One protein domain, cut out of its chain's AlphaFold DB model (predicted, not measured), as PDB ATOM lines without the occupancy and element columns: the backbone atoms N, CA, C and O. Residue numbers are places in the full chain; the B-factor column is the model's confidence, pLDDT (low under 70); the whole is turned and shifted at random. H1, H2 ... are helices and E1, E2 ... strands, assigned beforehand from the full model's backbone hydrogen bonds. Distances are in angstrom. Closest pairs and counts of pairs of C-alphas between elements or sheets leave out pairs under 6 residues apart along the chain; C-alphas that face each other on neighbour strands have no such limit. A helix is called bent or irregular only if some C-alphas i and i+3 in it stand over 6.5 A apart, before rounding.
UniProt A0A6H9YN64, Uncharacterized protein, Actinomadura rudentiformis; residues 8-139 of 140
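What this domain is: This is residues 8 to 139 of the 140 residues of an uncharacterized protein of Actinomadura rudentiformis (UniProt A0A6H9YN64). A strongly twisted sheet of four strands, its two long inner strands E1 and E3 bent sharply into a V, has three helices packed on it: H3 over E3 at the bend, H1 over the edge strand E2, and H2 over E1 and E3 near Val 10 and Val 93. A long loop, residues 19 to 44, reaches out past one end to Glu 31. The printed part has 132 residues, with three named helices and four named strands in the order E1 H1 E2 E3 H2 H3 E4; the sheet runs E2 E3 E1 E4, all antiparallel, and the class is mixed. It is compact, with a radius of gyration of the C-alphas of 14.5 A and spans of 41 by 32 by 29 A.

Where its parts are: E1, residues 8 to 18, begins at C-alpha 8 (252.129, 187.092, 228.658), bends by 112 degrees at residue 12 and is 18.1 A long. H1 holds residues 45 to 57, 17.7 A. E2 is residues 70 to 75. E3, residues 82 to 93, bends by 119 degrees at residue 88 and is 19.0 A long. H2 is residues 96 to 103. H3, residues 109 to 122, begins at C-alpha 109 (245.719, 210.161, 233.735) and is 20.6 A long. E4, residues 132 to 138, is 18.5 A long and ends at C-alpha 138 (252.965, 185.563, 223.706).

How they stand to each other: E1 and E3 are antiparallel neighbours, with N 10 and O 91 at 2.9 A. E1 and E4 pair through N 11 and O 134, 3.0 A. E2 and E3 form a hairpin, with N 70 and O 87 at 2.8 A. H1 and H3 are on one face of the sheet, two layers, one of helices and one of strands. H3 is over E3 at a height of 8.8 A, with the C-alphas of Ala 88 and Trp 111 closest at 5.4 A. H1 touches H3, which meets it with residues 121 to 122 alone, about perpendicular at 80 degrees; the closest C-alphas are those of Ala 49 and Phe 122, 7.5 A. H2 is on the sheet, its closest C-alpha pair with E3 being Val 93 and Phe 99, 5.9 A; it is apart from H1 and H3. E1, H1, E2 and E3, H2 H3, E4 are split strand-helix-strand units, two strands joined through helices with another strand between them in the sheet, E3 in the first unit and E1 in the second, and both crossovers are right-handed. In H1, H2 and H3 every O i to N i+4 pair is within hydrogen-bond range.

The domain as a whole: The C-alphas farthest apart, those of Glu 31 and Arg 97, are 43.0 A apart. The printed part has no cut. The links E1 to H1 and H1 to E2 are long. Mean pLDDT of the printed part is 79.0; residues 19 to 22, 61 to 82 and 138 to 139 are under 70.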
ATOM      1  N   ARG A   8     253.350 186.292 228.779       84.62
ATOM      2  CA  ARG A   8     252.129 187.092 228.658       84.62
ATOM      3  C   ARG A   8     252.531 188.532 228.447       84.62
ATOM      4  O   ARG A   8     253.366 189.041 229.178       84.62
ATOM      5  N   LEU A   9     251.921 189.200 227.491       84.50
ATOM      6  CA  LEU A   9     251.926 190.647 227.459       84.50
ATOM      7  C   LEU A   9     250.819 191.160 228.378       84.50
ATOM      8  O   LEU A   9     249.660 190.759 228.236       84.50
ATOM      9  N   VAL A  10     251.164 192.115 229.235       88.38
ATOM     10  CA  VAL A  10     250.208 192.963 229.950       88.38
ATOM     11  C   VAL A  10     250.388 194.392 229.469       88.38
ATOM     12  O   VAL A  10     251.481 194.943 229.581       88.38
ATOM     13  N   ALA A  11     249.323 195.003 228.951       87.88
ATOM     14  CA  ALA A  11     249.394 196.355 228.414       87.88
ATOM     15  C   ALA A  11     248.193 197.215 228.809       87.88
ATOM     16  O   ALA A  11     247.067 196.735 228.805       87.88
ATOM     17  N   TYR A  12     248.397 198.494 229.121       89.56
ATOM     18  CA  TYR A  12     247.301 199.450 229.296       89.56
ATOM     19  C   TYR A  12     247.127 200.253 228.010       89.56
ATOM     20  O   TYR A  12     247.992 201.061 227.682       89.56
ATOM     21  N   GLY A  13     246.040 200.049 227.266       91.12
ATOM     22  CA  GLY A  13     245.916 200.641 225.937       91.12
ATOM     23  C   GLY A  13     244.633 200.320 225.182       91.12
ATOM     24  O   GLY A  13     243.598 199.988 225.767       91.12
ATOM     25  N   TYR A  14     244.725 200.452 223.862       90.44
ATOM     26  CA  TYR A  14     243.694 200.090 222.898       90.44
ATOM     27  C   TYR A  14     244.128 198.868 222.100       90.44
ATOM     28  O   TYR A  14     245.219 198.844 221.533       90.44
ATOM     29  N   ASP A  15     243.238 197.890 222.025       90.38
ATOM     30  CA  ASP A  15     243.332 196.814 221.052       90.38
ATOM     31  C   ASP A  15     242.934 197.385 219.689       90.38
ATOM     32  O   ASP A  15     241.794 197.827 219.514       90.38
ATOM     33  N   LEU A  16     243.884 197.459 218.757       87.69
ATOM     34  CA  LEU A  16     243.615 197.924 217.398       87.69
ATOM     35  C   LEU A  16     243.247 196.758 216.474       87.69
ATOM     36  O   LEU A  16     242.844 197.009 215.339       87.69
ATOM     37  N   GLY A  17     243.309 195.515 216.961       84.88
ATOM     38  CA  GLY A  17     243.180 194.321 216.134       84.88
ATOM     39  C   GLY A  17     244.380 194.178 215.201       84.88
ATOM     40  O   GLY A  17     245.441 194.723 215.484       84.88
ATOM     41  N   GLY A  18     244.244 193.481 214.081       74.12
ATOM     42  CA  GLY A  18     245.353 193.383 213.137       74.12
ATOM     43  C   GLY A  18     245.155 192.357 212.038       74.12
ATOM     44  O   GLY A  18     244.036 191.931 211.731       74.12
ATOM     45  N   LEU A  19     246.266 191.991 211.403       64.44
ATOM     46  CA  LEU A  19     246.279 191.125 210.228       64.44
ATOM     47  C   LEU A  19     246.017 189.658 210.593       64.44
ATOM     48  O   LEU A  19     245.337 188.969 209.831       64.44
ATOM     49  N   THR A  20     246.451 189.203 211.773       62.78
ATOM     50  CA  THR A  20     246.224 187.826 212.262       62.78
ATOM     51  C   THR A  20     244.757 187.548 212.513       62.78
ATOM     52  O   THR A  20     244.183 186.589 211.995       62.78
ATOM     53  N   SER A  21     244.115 188.430 213.278       60.44
ATOM     54  CA  SER A  21     242.676 188.367 213.519       60.44
ATOM     55  C   SER A  21     241.858 188.675 212.257       60.44
ATOM     56  O   SER A  21     240.658 188.387 212.226       60.44
ATOM     57  N   ARG A  22     242.496 189.237 211.210       65.88
ATOM     58  CA  ARG A  22     241.865 189.842 210.019       65.88
ATOM     59  C   ARG A  22     240.749 190.818 210.388       65.88
ATOM     60  O   ARG A  22     239.771 190.971 209.656       65.88
ATOM     61  N   GLN A  23     240.862 191.417 211.564       80.81
ATOM     62  CA  GLN A  23     239.839 192.251 212.159       80.81
ATOM     63  C   GLN A  23     240.543 193.405 212.834       80.81
ATOM     64  O   GLN A  23     241.079 193.273 213.927       80.81
ATOM     65  N   TRP A  24     240.525 194.550 212.172       87.75
ATOM     66  CA  TRP A  24     240.878 195.794 212.825       87.75
ATOM     67  C   TRP A  24     239.738 196.230 213.740       87.75
ATOM     68  O   TRP A  24     238.564 196.214 213.365       87.75
ATOM     69  N   TYR A  25     240.096 196.689 214.931       90.81
ATOM     70  CA  TYR A  25     239.182 197.279 215.903       90.81
ATOM     71  C   TYR A  25     239.245 198.807 215.877       90.81
ATOM     72  O   TYR A  25     239.158 199.479 216.907       90.81
ATOM     73  N   VAL A  26     239.344 199.359 214.669       92.88
ATOM     74  CA  VAL A  26     239.248 200.792 214.376       92.88
ATOM     75  C   VAL A  26     238.182 201.044 213.310       92.88
ATOM     76  O   VAL A  26     237.700 200.114 212.666       92.88
ATOM     77  N   ARG A  27     237.772 202.302 213.130       95.38
ATOM     78  CA  ARG A  27     236.740 202.666 212.143       95.38
ATOM     79  C   ARG A  27     237.274 202.795 210.724       95.38
ATOM     80  O   ARG A  27     236.496 202.700 209.781       95.38
ATOM     81  N   GLU A  28     238.561 203.068 210.581       94.31
ATOM     82  CA  GLU A  28     239.205 203.401 209.315       94.31
ATOM     83  C   GLU A  28     239.559 202.133 208.533       94.31
ATOM     84  O   GLU A  28     240.727 201.878 208.244       94.31
ATOM     85  N   VAL A  29     238.535 201.337 208.216       92.00
ATOM     86  CA  VAL A  29     238.632 200.141 207.379       92.00
ATOM     87  C   VAL A  29     237.670 200.174 206.198       92.00
ATOM     88  O   VAL A  29     236.585 200.755 206.287       92.00
ATOM     89  N   ASP A  30     238.062 199.549 205.089       90.31
ATOM     90  CA  ASP A  30     237.218 199.375 203.908       90.31
ATOM     91  C   ASP A  30     236.286 198.154 204.025       90.31
ATOM     92  O   ASP A  30     236.246 197.447 205.034       90.31
ATOM     93  N   GLU A  31     235.504 197.901 202.973       88.44
ATOM     94  CA  GLU A  31     234.563 196.773 202.904       88.44
ATOM     95  C   GLU A  31     235.254 195.401 202.959       88.44
ATOM     96  O   GLU A  31     234.606 194.390 203.235       88.44
ATOM     97  N   GLN A  32     236.559 195.354 202.687       85.88
ATOM     98  CA  GLN A  32     237.389 194.156 202.732       85.88
ATOM     99  C   GLN A  32     238.095 193.997 204.088       85.88
ATOM    100  O   GLN A  32     238.731 192.967 204.319       85.88
ATOM    101  N   GLY A  33     237.946 194.970 204.995       85.00
ATOM    102  CA  GLY A  33     238.589 194.980 206.303       85.00
ATOM    103  C   GLY A  33     240.044 195.451 206.266       85.00
ATOM    104  O   GLY A  33     240.778 195.168 207.207       85.00
ATOM    105  N   CYS A  34     240.482 196.146 205.215       85.31
ATOM    106  CA  CYS A  34     241.820 196.735 205.132       85.31
ATOM    107  C   CYS A  34     241.822 198.155 205.708       85.31
ATOM    108  O   CYS A  34     240.856 198.892 205.525       85.31
ATOM    109  N   LEU A  35     242.914 198.572 206.359       88.25
ATOM    110  CA  LEU A  35     243.054 199.946 206.853       88.25
ATOM    111  C   LEU A  35     243.043 200.968 205.710       88.25
ATOM    112  O   LEU A  35     243.776 200.832 204.733       88.25
ATOM    113  N   THR A  36     242.285 202.049 205.882       92.06
ATOM    114  CA  THR A  36     242.122 203.118 204.881       92.06
ATOM    115  C   THR A  36     242.871 204.402 205.236       92.06
ATOM    116  O   THR A  36     242.574 205.473 204.702       92.06
ATOM    117  N   VAL A  37     243.810 204.340 206.178       91.69
ATOM    118  CA  VAL A  37     244.590 205.510 206.596       91.69
ATOM    119  C   VAL A  37     245.624 205.890 205.524       91.69
ATOM    120  O   VAL A  37     246.315 205.022 204.994       91.69
ATOM    121  N   PRO A  38     245.783 207.186 205.195       93.69
ATOM    122  CA  PRO A  38     246.543 207.625 204.017       93.69
ATOM    123  C   PRO A  38     248.062 207.434 204.131       93.69
ATOM    124  O   PRO A  38     248.783 207.646 203.158       93.69
ATOM    125  N   TRP A  39     248.559 207.108 205.322       92.38
ATOM    126  CA  TRP A  39     249.975 206.871 205.581       92.38
ATOM    127  C   TRP A  39     250.373 205.392 205.474       92.38
ATOM    128  O   TRP A  39     251.567 205.111 205.427       92.38
ATOM    129  N   MET A  40     249.407 204.469 205.418       88.50
ATOM    130  CA  MET A  40     249.644 203.029 205.312       88.50
ATOM    131  C   MET A  40     250.139 202.653 203.910       88.50
ATOM    132  O   MET A  40     249.517 203.030 202.914       88.50
ATOM    133  N   GLN A  41     251.236 201.900 203.825       84.75
ATOM    134  CA  GLN A  41     251.819 201.405 202.575       84.75
ATOM    135  C   GLN A  41     252.023 199.890 202.648       84.75
ATOM    136  O   GLN A  41     252.383 199.357 203.694       84.75
ATOM    137  N   ASP A  42     251.763 199.203 201.532       79.50
ATOM    138  CA  ASP A  42     252.100 197.789 201.294       79.50
ATOM    139  C   ASP A  42     251.666 196.788 202.386       79.50
ATOM    140  O   ASP A  42     252.247 195.717 202.519       79.50
ATOM    141  N   ASN A  43     250.607 197.110 203.140       73.69
ATOM    142  CA  ASN A  43     250.113 196.340 204.290       73.69
ATOM    143  C   ASN A  43     251.133 196.141 205.431       73.69
ATOM    144  O   ASN A  43     250.854 195.383 206.356       73.69
ATOM    145  N   ASP A  44     252.246 196.875 205.432       80.62
ATOM    146  CA  ASP A  44     253.209 196.888 206.533       80.62
ATOM    147  C   ASP A  44     252.834 197.991 207.529       80.62
ATOM    148  O   ASP A  44     253.161 199.173 207.355       80.62
ATOM    149  N   PHE A  45     252.074 197.609 208.560       82.06
ATOM    150  CA  PHE A  45     251.580 198.555 209.556       82.06
ATOM    151  C   PHE A  45     252.721 199.167 210.355       82.06
ATOM    152  O   PHE A  45     252.758 200.386 210.529       82.06
ATOM    153  N   GLN A  46     253.647 198.334 210.826       78.81
ATOM    154  CA  GLN A  46     254.723 198.750 211.712       78.81
ATOM    155  C   GLN A  46     255.626 199.778 211.033       78.81
ATOM    156  O   GLN A  46     255.839 200.871 211.569       78.81
ATOM    157  N   TRP A  47     256.111 199.467 209.831       81.88
ATOM    158  CA  TRP A  47     256.979 200.363 209.077       81.88
ATOM    159  C   TRP A  47     256.253 201.654 208.686       81.88
ATOM    160  O   TRP A  47     256.791 202.756 208.847       81.88
ATOM    161  N   SER A  48     255.001 201.545 208.229       87.69
ATOM    162  CA  SER A  48     254.200 202.709 207.838       87.69
ATOM    163  C   SER A  48     253.909 203.628 209.026       87.69
ATOM    164  O   SER A  48     254.053 204.850 208.915       87.69
ATOM    165  N   ALA A  49     253.549 203.057 210.179       86.00
ATOM    166  CA  ALA A  49     253.285 203.802 211.403       86.00
ATOM    167  C   ALA A  49     254.559 204.478 211.931       86.00
ATOM    168  O   ALA A  49     254.522 205.664 212.270       86.00
ATOM    169  N   HIS A  50     255.693 203.769 211.928       84.81
ATOM    170  CA  HIS A  50     256.994 204.321 212.313       84.81
ATOM    171  C   HIS A  50     257.352 205.548 211.458       84.81
ATOM    172  O   HIS A  50     257.621 206.632 211.985       84.81
ATOM    173  N   ASN A  51     257.293 205.410 210.131       88.12
ATOM    174  CA  ASN A  51     257.621 206.500 209.209       88.12
ATOM    175  C   ASN A  51     256.664 207.681 209.334       88.12
ATOM    176  O   ASN A  51     257.086 208.840 209.284       88.12
ATOM    177  N   HIS A  52     255.368 207.402 209.489       90.12
ATOM    178  CA  HIS A  52     254.369 208.445 209.687       90.12
ATOM    179  C   HIS A  52     254.638 209.223 210.971       90.12
ATOM    180  O   HIS A  52     254.690 210.452 210.927       90.12
ATOM    181  N   TRP A  53     254.900 208.528 212.083       86.56
ATOM    182  CA  TRP A  53     255.255 209.155 213.355       86.56
ATOM    183  C   TRP A  53     256.465 210.069 213.217       86.56
ATOM    184  O   TRP A  53     256.395 211.249 213.574       86.56
ATOM    185  N   GLN A  54     257.561 209.545 212.663       87.62
ATOM    186  CA  GLN A  54     258.788 210.312 212.492       87.62
ATOM    187  C   GLN A  54     258.553 211.546 211.621       87.62
ATOM    188  O   GLN A  54     259.033 212.635 211.932       87.62
ATOM    189  N   LYS A  55     257.745 211.413 210.567       91.50
ATOM    190  CA  LYS A  55     257.389 212.518 209.678       91.50
ATOM    191  C   LYS A  55     256.548 213.600 210.363       91.50
ATOM    192  O   LYS A  55     256.779 214.778 210.098       91.50
ATOM    193  N   VAL A  56     255.562 213.235 211.190       89.19
ATOM    194  CA  VAL A  56     254.643 214.217 211.806       89.19
ATOM    195  C   VAL A  56     255.188 214.838 213.089       89.19
ATOM    196  O   VAL A  56     254.838 215.974 213.402       89.19
ATOM    197  N   THR A  57     256.042 214.122 213.820       84.81
ATOM    198  CA  THR A  57     256.601 214.588 215.100       84.81
ATOM    199  C   THR A  57     258.047 215.074 214.992       84.81
ATOM    200  O   THR A  57     258.488 215.857 215.831       84.81
ATOM    201  N   GLY A  58     258.796 214.625 213.979       85.94
ATOM    202  CA  GLY A  58     260.246 214.819 213.887       85.94
ATOM    203  C   GLY A  58     261.051 213.957 214.865       85.94
ATOM    204  O   GLY A  58     262.263 214.136 214.972       85.94
ATOM    205  N   LEU A  59     260.395 213.050 215.590       80.69
ATOM    206  CA  LEU A  59     260.992 212.209 216.620       80.69
ATOM    207  C   LEU A  59     261.211 210.795 216.089       80.69
ATOM    208  O   LEU A  59     260.341 210.253 215.414       80.69
ATOM    209  N   ASN A  60     262.346 210.178 216.421       72.38
ATOM    210  CA  ASN A  60     262.553 208.761 216.140       72.38
ATOM    211  C   ASN A  60     261.722 207.921 217.135       72.38
ATOM    212  O   ASN A  60     261.952 208.050 218.341       72.38
ATOM    213  N   PRO A  61     260.780 207.076 216.670       64.12
ATOM    214  CA  PRO A  61     260.027 206.169 217.535       64.12
ATOM    215  C   PRO A  61     260.917 205.300 218.428       64.12
ATOM    216  O   PRO A  61     260.537 205.062 219.565       64.12
ATOM    217  N   ASP A  62     262.106 204.905 217.957       60.59
ATOM    218  CA  ASP A  62     263.036 204.026 218.684       60.59
ATOM    219  C   ASP A  62     263.821 204.763 219.788       60.59
ATOM    220  O   ASP A  62     264.275 204.157 220.762       60.59
ATOM    221  N   GLU A  63     264.015 206.082 219.642       43.72
ATOM    222  CA  GLU A  63     264.670 206.927 220.659       43.72
ATOM    223  C   GLU A  63     263.757 207.181 221.853       43.72
ATOM    224  O   GLU A  63     264.215 207.405 222.978       43.72
ATOM    225  N   PHE A  64     262.453 207.078 221.622       44.38
ATOM    226  CA  PHE A  64     261.546 206.784 222.695       44.38
ATOM    227  C   PHE A  64     261.669 205.285 222.941       44.38
ATOM    228  O   PHE A  64     261.066 204.462 222.265       44.38
ATOM    229  N   ARG A  65     262.360 204.910 224.019       37.03
ATOM    230  CA  ARG A  65     261.822 203.791 224.790       37.03
ATOM    231  C   ARG A  65     260.442 204.228 225.244       37.03
ATOM    232  O   ARG A  65     260.274 204.846 226.296       37.03
ATOM    233  N   ILE A  66     259.468 203.981 224.388       39.31
ATOM    234  CA  ILE A  66     258.067 204.050 224.693       39.31
ATOM    235  C   ILE A  66     257.815 202.914 225.679       39.31
ATOM    236  O   ILE A  66     257.295 201.863 225.347       39.31
ATOM    237  N   GLU A  67     258.237 203.104 226.922       34.44
ATOM    238  CA  GLU A  67     257.819 202.209 227.987       34.44
ATOM    239  C   GLU A  67     256.382 202.536 228.384       34.44
ATOM    240  O   GLU A  67     255.754 201.698 229.024       34.44
ATOM    241  N   ARG A  68     255.824 203.707 228.004       33.44
ATOM    242  CA  ARG A  68     254.480 204.107 228.448       33.44
ATOM    243  C   ARG A  68     253.585 204.981 227.548       33.44
ATOM    244  O   ARG A  68     252.575 205.451 228.047       33.44
ATOM    245  N   ILE A  69     253.860 205.243 226.267       31.08
ATOM    246  CA  ILE A  69     252.886 205.887 225.336       31.08
ATOM    247  C   ILE A  69     253.298 205.630 223.879       31.08
ATOM    248  O   ILE A  69     254.045 206.421 223.304       31.08
ATOM    249  N   GLY A  70     252.841 204.542 223.271       31.77
ATOM    250  CA  GLY A  70     253.043 204.298 221.850       31.77
ATOM    251  C   GLY A  70     252.988 202.837 221.437       31.77
ATOM    252  O   GLY A  70     252.614 201.944 222.190       31.77
ATOM    253  N   PHE A  71     253.217 202.674 220.147       39.53
ATOM    254  CA  PHE A  71     252.875 201.504 219.365       39.53
ATOM    255  C   PHE A  71     253.814 200.356 219.711       39.53
ATOM    256  O   PHE A  71     254.984 200.407 219.347       39.53
ATOM    257  N   ASP A  72     253.293 199.338 220.391       41.06
ATOM    258  CA  ASP A  72     253.959 198.043 220.482       41.06
ATOM    259  C   ASP A  72     253.195 197.103 219.542       41.06
ATOM    260  O   ASP A  72     252.037 196.745 219.779       41.06
ATOM    261  N   VAL A  73     253.808 196.798 218.398       43.81
ATOM    262  CA  VAL A  73     253.307 195.755 217.502       43.81
ATOM    263  C   VAL A  73     253.853 194.454 218.054       43.81
ATOM    264  O   VAL A  73     255.057 194.206 218.023       43.81
ATOM    265  N   ILE A  74     252.971 193.658 218.643       46.34
ATOM    266  CA  ILE A  74     253.375 192.495 219.417       46.34
ATOM    267  C   ILE A  74     253.133 191.267 218.565       46.34
ATOM    268  O   ILE A  74     251.997 190.877 218.298       46.34
ATOM    269  N   HIS A  75     254.239 190.688 218.105       47.53
ATOM    270  CA  HIS A  75     254.229 189.535 217.220       47.53
ATOM    271  C   HIS A  75     253.719 188.295 217.961       47.53
ATOM    272  O   HIS A  75     254.206 187.942 219.041       47.53
ATOM    273  N   HIS A  76     252.766 187.600 217.346       44.44
ATOM    274  CA  HIS A  76     252.281 186.311 217.816       44.44
ATOM    275  C   HIS A  76     252.490 185.267 216.716       44.44
ATOM    276  O   HIS A  76     251.637 185.101 215.856       44.44
ATOM    277  N   GLY A  77     253.598 184.519 216.781       41.56
ATOM    278  CA  GLY A  77     253.826 183.348 215.927       41.56
ATOM    279  C   GLY A  77     255.049 183.428 215.012       41.56
ATOM    280  O   GLY A  77     255.786 184.410 214.977       41.56
ATOM    281  N   GLU A  78     255.285 182.329 214.297       40.50
ATOM    282  CA  GLU A  78     256.318 182.219 213.270       40.50
ATOM    283  C   GLU A  78     255.836 182.935 211.993       40.50
ATOM    284  O   GLU A  78     255.044 182.372 211.250       40.50
ATOM    285  N   TRP A  79     256.403 184.122 211.732       44.12
ATOM    286  CA  TRP A  79     256.359 184.873 210.464       44.12
ATOM    287  C   TRP A  79     254.960 185.428 210.076       44.12
ATOM    288  O   TRP A  79     254.050 184.687 209.725       44.12
ATOM    289  N   ASP A  80     254.830 186.762 210.084       47.62
ATOM    290  CA  ASP A  80     253.773 187.579 209.440       47.62
ATOM    291  C   ASP A  80     252.365 187.657 210.081       47.62
ATOM    292  O   ASP A  80     251.430 188.175 209.465       47.62
ATOM    293  N   GLU A  81     252.193 187.217 211.329       50.47
ATOM    294  CA  GLU A  81     250.920 187.319 212.058       50.47
ATOM    295  C   GLU A  81     251.006 188.352 213.211       50.47
ATOM    296  O   GLU A  81     251.455 188.058 214.321       50.47
ATOM    297  N   GLU A  82     250.523 189.577 212.957       66.75
ATOM    298  CA  GLU A  82     250.524 190.697 213.911       66.75
ATOM    299  C   GLU A  82     249.110 191.195 214.270       66.75
ATOM    300  O   GLU A  82     248.382 191.732 213.427       66.75
ATOM    301  N   ASP A  83     248.744 191.063 215.549       73.81
ATOM    302  CA  ASP A  83     247.732 191.915 216.179       73.81
ATOM    303  C   ASP A  83     248.445 193.124 216.814       73.81
ATOM    304  O   ASP A  83     249.537 193.021 217.373       73.81
ATOM    305  N   VAL A  84     247.823 194.292 216.728       81.44
ATOM    306  CA  VAL A  84     248.398 195.582 217.096       81.44
ATOM    307  C   VAL A  84     247.732 196.103 218.361       81.44
ATOM    308  O   VAL A  84     246.507 196.239 218.444       81.44
ATOM    309  N   ILE A  85     248.553 196.483 219.340       84.81
ATOM    310  CA  ILE A  85     248.099 197.181 220.539       84.81
ATOM    311  C   ILE A  85     248.754 198.560 220.585       84.81
ATOM    312  O   ILE A  85     249.971 198.713 220.527       84.81
ATOM    313  N   LEU A  86     247.931 199.593 220.753       86.06
ATOM    314  CA  LEU A  86     248.426 200.919 221.093       86.06
ATOM    315  C   LEU A  86     248.440 201.068 222.612       86.06
ATOM    316  O   LEU A  86     247.387 201.250 223.227       86.06
ATOM    317  N   ALA A  87     249.626 200.995 223.212       86.31
ATOM    318  CA  ALA A  87     249.786 200.893 224.655       86.31
ATOM    319  C   ALA A  87     250.440 202.129 225.279       86.31
ATOM    320  O   ALA A  87     251.377 202.716 224.754       86.31
ATOM    321  N   ALA A  88     249.966 202.500 226.463       84.56
ATOM    322  CA  ALA A  88     250.620 203.436 227.360       84.56
ATOM    323  C   ALA A  88     251.336 202.756 228.533       84.56
ATOM    324  O   ALA A  88     251.873 203.401 229.415       84.56
ATOM    325  N   VAL A  89     251.351 201.440 228.590       84.00
ATOM    326  CA  VAL A  89     252.310 200.643 229.357       84.00
ATOM    327  C   VAL A  89     252.257 199.286 228.695       84.00
ATOM    328  O   VAL A  89     251.153 198.845 228.389       84.00
ATOM    329  N   ALA A  90     253.389 198.630 228.500       82.94
ATOM    330  CA  ALA A  90     253.435 197.254 228.036       82.94
ATOM    331  C   ALA A  90     254.580 196.528 228.741       82.94
ATOM    332  O   ALA A  90     255.671 197.080 228.881       82.94
ATOM    333  N   GLU A  91     254.327 195.311 229.214       83.81
ATOM    334  CA  GLU A  91     255.358 194.472 229.816       83.81
ATOM    335  C   GLU A  91     255.109 192.994 229.510       83.81
ATOM    336  O   GLU A  91     253.985 192.497 229.628       83.81
ATOM    337  N   TYR A  92     256.173 192.292 229.117       83.56
ATOM    338  CA  TYR A  92     256.163 190.842 228.957       83.56
ATOM    339  C   TYR A  92     256.483 190.186 230.297       83.56
ATOM    340  O   TYR A  92     257.574 190.348 230.844       83.56
ATOM    341  N   VAL A  93     255.536 189.418 230.819       86.56
ATOM    342  CA  VAL A  93     255.610 188.752 232.117       86.56
ATOM    343  C   VAL A  93     255.544 187.241 231.932       86.56
ATOM    344  O   VAL A  93     254.814 186.734 231.086       86.56
ATOM    345  N   THR A  94     256.312 186.499 232.726       87.25
ATOM    346  CA  THR A  94     256.314 185.022 232.695       87.25
ATOM    347  C   THR A  94     255.754 184.408 233.974       87.25
ATOM    348  O   THR A  94     255.471 183.217 234.000       87.25
ATOM    349  N   ASP A  95     255.541 185.210 235.021       87.38
ATOM    350  CA  ASP A  95     255.011 184.770 236.306       87.38
ATOM    351  C   ASP A  95     253.794 185.598 236.749       87.38
ATOM    352  O   ASP A  95     253.666 186.786 236.443       87.38
ATOM    353  N   ASP A  96     252.893 184.958 237.503       87.06
ATOM    354  CA  ASP A  96     251.633 185.572 237.937       87.06
ATOM    355  C   ASP A  96     251.844 186.746 238.909       87.06
ATOM    356  O   ASP A  96     251.015 187.654 238.964       87.06
ATOM    357  N   ARG A  97     252.946 186.772 239.673       88.56
ATOM    358  CA  ARG A  97     253.214 187.891 240.587       88.56
ATOM    359  C   ARG A  97     253.505 189.154 239.785       88.56
ATOM    360  O   ARG A  97     252.845 190.162 240.018       88.56
ATOM    361  N   THR A  98     254.427 189.084 238.829       86.12
ATOM    362  CA  THR A  98     254.757 190.221 237.959       86.12
ATOM    363  C   THR A  98     253.535 190.654 237.142       86.12
ATOM    364  O   THR A  98     253.267 191.846 237.022       86.12
ATOM    365  N   PHE A  99     252.714 189.707 236.669       86.50
ATOM    366  CA  PHE A  99     251.428 190.017 236.031       86.50
ATOM    367  C   PHE A  99     250.535 190.916 236.901       86.50
ATOM    368  O   PHE A  99     250.048 191.949 236.435       86.50
ATOM    369  N   HIS A 100     250.326 190.535 238.164       88.00
ATOM    370  CA  HIS A 100     249.511 191.317 239.091       88.00
ATOM    371  C   HIS A 100     250.155 192.666 239.418       88.00
ATOM    372  O   HIS A 100     249.466 193.680 239.397       88.00
ATOM    373  N   GLU A 101     251.472 192.707 239.635       88.88
ATOM    374  CA  GLU A 101     252.204 193.950 239.899       88.88
ATOM    375  C   GLU A 101     252.059 194.966 238.761       88.88
ATOM    376  O   GLU A 101     251.878 196.152 239.031       88.88
ATOM    377  N   VAL A 102     252.091 194.518 237.501       86.25
ATOM    378  CA  VAL A 102     251.897 195.392 236.334       86.25
ATOM    379  C   VAL A 102     250.446 195.851 236.221       86.25
ATOM    380  O   VAL A 102     250.187 197.046 236.089       86.25
ATOM    381  N   ARG A 103     249.492 194.921 236.310       86.38
ATOM    382  CA  ARG A 103     248.061 195.213 236.144       86.38
ATOM    383  C   ARG A 103     247.488 196.091 237.262       86.38
ATOM    384  O   ARG A 103     246.583 196.886 237.007       86.38
ATOM    385  N   ASP A 104     248.006 195.956 238.479       88.94
ATOM    386  CA  ASP A 104     247.536 196.692 239.658       88.94
ATOM    387  C   ASP A 104     248.243 198.044 239.835       88.94
ATOM    388  O   ASP A 104     248.032 198.741 240.835       88.94
ATOM    389  N   GLN A 105     249.069 198.454 238.865       84.50
ATOM    390  CA  GLN A 105     249.673 199.776 238.898       84.50
ATOM    391  C   GLN A 105     248.605 200.873 238.975       84.50
ATOM    392  O   GLN A 105     247.566 200.796 238.308       84.50
ATOM    393  N   PRO A 106     248.860 201.930 239.766       85.19
ATOM    394  CA  PRO A 106     247.920 203.022 239.890       85.19
ATOM    395  C   PRO A 106     247.711 203.671 238.526       85.19
ATOM    396  O   PRO A 106     248.664 204.014 237.825       85.19
ATOM    397  N   TYR A 107     246.442 203.862 238.180       84.06
ATOM    398  CA  TYR A 107     246.044 204.586 236.984       84.06
ATOM    399  C   TYR A 107     246.740 205.952 236.916       84.06
ATOM    400  O   TYR A 107     246.679 206.740 237.867       84.06
ATOM    401  N   ASN A 108     247.361 206.243 235.774       85.31
ATOM    402  CA  ASN A 108     247.959 207.538 235.494       85.31
ATOM    403  C   ASN A 108     247.141 208.268 234.413       85.31
ATOM    404  O   ASN A 108     247.129 207.823 233.267       85.31
ATOM    405  N   PRO A 109     246.512 209.419 234.718       84.06
ATOM    406  CA  PRO A 109     245.719 210.161 233.735       84.06
ATOM    407  C   PRO A 109     246.528 210.681 232.539       84.06
ATOM    408  O   PRO A 109     245.949 210.968 231.492       84.06
ATOM    409  N   ALA A 110     247.857 210.775 232.657       86.38
ATOM    410  CA  ALA A 110     248.718 211.115 231.528       86.38
ATOM    411  C   ALA A 110     248.720 210.030 230.433       86.38
ATOM    412  O   ALA A 110     248.980 210.351 229.276       86.38
ATOM    413  N   TRP A 111     248.405 208.772 230.771       88.19
ATOM    414  CA  TRP A 111     248.314 207.679 229.799       88.19
ATOM    415  C   TRP A 111     247.174 207.900 228.815       88.19
ATOM    416  O   TRP A 111     247.400 207.909 227.609       88.19
ATOM    417  N   ASP A 112     245.967 208.156 229.319       89.56
ATOM    418  CA  ASP A 112     244.786 208.384 228.485       89.56
ATOM    419  C   ASP A 112     244.984 209.581 227.548       89.56
ATOM    420  O   ASP A 112     244.680 209.496 226.357       89.56
ATOM    421  N   GLN A 113     245.539 210.684 228.067       86.56
ATOM    422  CA  GLN A 113     245.817 211.878 227.266       86.56
ATOM    423  C   GLN A 113     246.754 211.562 226.103       86.56
ATOM    424  O   GLN A 113     246.553 212.030 224.982       86.56
ATOM    425  N   ALA A 114     247.790 210.783 226.370       85.25
ATOM    426  CA  ALA A 114     248.812 210.554 225.382       85.25
ATOM    427  C   ALA A 114     248.441 209.455 224.379       85.25
ATOM    428  O   ALA A 114     248.786 209.569 223.206       85.25
ATOM    429  N   LEU A 115     247.641 208.467 224.791       88.12
ATOM    430  CA  LEU A 115     246.975 207.549 223.867       88.12
ATOM    431  C   LEU A 115     246.020 208.293 222.932       88.12
ATOM    432  O   LEU A 115     246.009 208.029 221.733       88.12
ATOM    433  N   ALA A 116     245.242 209.243 223.458       90.75
ATOM    434  CA  ALA A 116     244.353 210.062 222.638       90.75
ATOM    435  C   ALA A 116     245.131 210.908 221.618       90.75
ATOM    436  O   ALA A 116     244.727 211.002 220.459       90.75
ATOM    437  N   GLU A 117     246.263 211.488 222.023       87.88
ATOM    438  CA  GLU A 117     247.132 212.239 221.115       87.88
ATOM    439  C   GLU A 117     247.749 211.338 220.040       87.88
ATOM    440  O   GLU A 117     247.740 211.696 218.863       87.88
ATOM    441  N   ALA A 118     248.209 210.143 220.414       87.00
ATOM    442  CA  ALA A 118     248.708 209.161 219.463       87.00
ATOM    443  C   ALA A 118     247.625 208.793 218.433       87.00
ATOM    444  O   ALA A 118     247.835 208.979 217.237       87.00
ATOM    445  N   LEU A 119     246.428 208.387 218.868       90.88
ATOM    446  CA  LEU A 119     245.304 208.085 217.968       90.88
ATOM    447  C   LEU A 119     244.992 209.234 217.005       90.88
ATOM    448  O   LEU A 119     244.781 209.006 215.814       90.88
ATOM    449  N   ARG A 120     245.035 210.478 217.497       92.50
ATOM    450  CA  ARG A 120     244.844 211.677 216.675       92.50
ATOM    451  C   ARG A 120     245.932 211.832 215.611       92.50
ATOM    452  O   ARG A 120     245.609 212.193 214.482       92.50
ATOM    453  N   LEU A 121     247.196 211.573 215.948       90.06
ATOM    454  CA  LEU A 121     248.320 211.637 215.005       90.06
ATOM    455  C   LEU A 121     248.213 210.569 213.912       90.06
ATOM    456  O   LEU A 121     248.482 210.859 212.744       90.06
ATOM    457  N   PHE A 122     247.778 209.363 214.275       89.44
ATOM    458  CA  PHE A 122     247.561 208.270 213.325       89.44
ATOM    459  C   PHE A 122     246.226 208.364 212.582       89.44
ATOM    460  O   PHE A 122     246.029 207.659 211.597       89.44
ATOM    461  N   GLY A 123     245.322 209.251 213.001       94.12
ATOM    462  CA  GLY A 123     243.986 209.344 212.417       94.12
ATOM    463  C   GLY A 123     243.187 208.052 212.601       94.12
ATOM    464  O   GLY A 123     242.469 207.659 211.691       94.12
ATOM    465  N   LEU A 124     243.355 207.389 213.747       93.38
ATOM    466  CA  LEU A 124     242.675 206.142 214.091       93.38
ATOM    467  C   LEU A 124     241.587 206.401 215.132       93.38
ATOM    468  O   LEU A 124     241.806 207.116 216.113       93.38
ATOM    469  N   THR A 125     240.436 205.760 214.956       96.12
ATOM    470  CA  THR A 125     239.324 205.795 215.909       96.12
ATOM    471  C   THR A 125     239.042 204.383 216.422       96.12
ATOM    472  O   THR A 125     238.376 203.616 215.721       96.12
ATOM    473  N   PRO A 126     239.485 204.016 217.639       95.12
ATOM    474  CA  PRO A 126     239.222 202.694 218.195       95.12
ATOM    475  C   PRO A 126     237.726 202.442 218.388       95.12
ATOM    476  O   PRO A 126     236.957 203.344 218.733       95.12
ATOM    477  N   LEU A 127     237.314 201.189 218.212       95.38
ATOM    478  CA  LEU A 127     235.974 200.728 218.578       95.38
ATOM    479  C   LEU A 127     235.837 200.551 220.095       95.38
ATOM    480  O   LEU A 127     234.747 200.716 220.649       95.38
ATOM    481  N   GLN A 128     236.946 200.254 220.775       94.62
ATOM    482  CA  GLN A 128     237.018 200.248 222.229       94.62
ATOM    483  C   GLN A 128     236.794 201.682 222.765       94.62
ATOM    484  O   GLN A 128     237.502 202.603 222.362       94.62
ATOM    485  N   PRO A 129     235.836 201.913 223.686       94.38
ATOM    486  CA  PRO A 129     235.396 203.267 224.049       94.38
ATOM    487  C   PRO A 129     236.393 204.063 224.907       94.38
ATOM    488  O   PRO A 129     236.282 205.283 224.992       94.38
ATOM    489  N   LYS A 130     237.311 203.381 225.597       94.75
ATOM    490  CA  LYS A 130     238.346 203.960 226.468       94.75
ATOM    491  C   LYS A 130     239.499 202.964 226.619       94.75
ATOM    492  O   LYS A 130     239.226 201.772 226.470       94.75
ATOM    493  N   PRO A 131     240.734 203.378 226.942       92.38
ATOM    494  CA  PRO A 131     241.821 202.430 227.141       92.38
ATOM    495  C   PRO A 131     241.565 201.541 228.366       92.38
ATOM    496  O   PRO A 131     240.805 201.895 229.275       92.38
ATOM    497  N   ALA A 132     242.156 200.352 228.361       93.44
ATOM    498  CA  ALA A 132     241.996 199.363 229.416       93.44
ATOM    499  C   ALA A 132     243.249 198.493 229.534       93.44
ATOM    500  O   ALA A 132     244.076 198.457 228.627       93.44
ATOM    501  N   TRP A 133     243.366 197.766 230.645       92.25
ATOM    502  CA  TRP A 133     244.341 196.686 230.752       92.25
ATOM    503  C   TRP A 133     243.942 195.528 229.834       92.25
ATOM    504  O   TRP A 133     242.837 194.992 229.938       92.25
ATOM    505  N   LEU A 134     244.859 195.162 228.950       88.31
ATOM    506  CA  LEU A 134     244.791 194.096 227.968       88.31
ATOM    507  C   LEU A 134     245.815 193.026 228.342       88.31
ATOM    508  O   LEU A 134     246.898 193.324 228.846       88.31
ATOM    509  N   GLU A 135     245.459 191.777 228.069       88.56
ATOM    510  CA  GLU A 135     246.324 190.619 228.253       88.56
ATOM    511  C   GLU A 135     246.380 189.836 226.939       88.56
ATOM    512  O   GLU A 135     245.345 189.603 226.297       88.56
ATOM    513  N   ARG A 136     247.590 189.439 226.532       79.69
ATOM    514  CA  ARG A 136     247.825 188.572 225.372       79.69
ATOM    515  C   ARG A 136     248.834 187.487 225.709       79.69
ATOM    516  O   ARG A 136     249.820 187.738 226.390       79.69
ATOM    517  N   ILE A 137     248.596 186.275 225.217       77.00
ATOM    518  CA  ILE A 137     249.534 185.159 225.370       77.00
ATOM    519  C   ILE A 137     250.574 185.259 224.255       77.00
ATOM    520  O   ILE A 137     250.235 185.076 223.090       77.00
ATOM    521  N   ALA A 138     251.823 185.533 224.608       65.94
ATOM    522  CA  ALA A 138     252.965 185.563 223.706       65.94
ATOM    523  C   ALA A 138     253.746 184.240 223.785       65.94
ATOM    524  O   ALA A 138     254.121 183.766 224.860       65.94
ATOM    525  N   TYR A 139     254.017 183.640 222.630       59.78
ATOM    526  CA  TYR A 139     254.924 182.502 222.530       59.78
ATOM    527  C   TYR A 139     256.264 183.037 222.031       59.78
ATOM    528  O   TYR A 139     256.356 183.492 220.897       59.78
TER     529      TYR A 139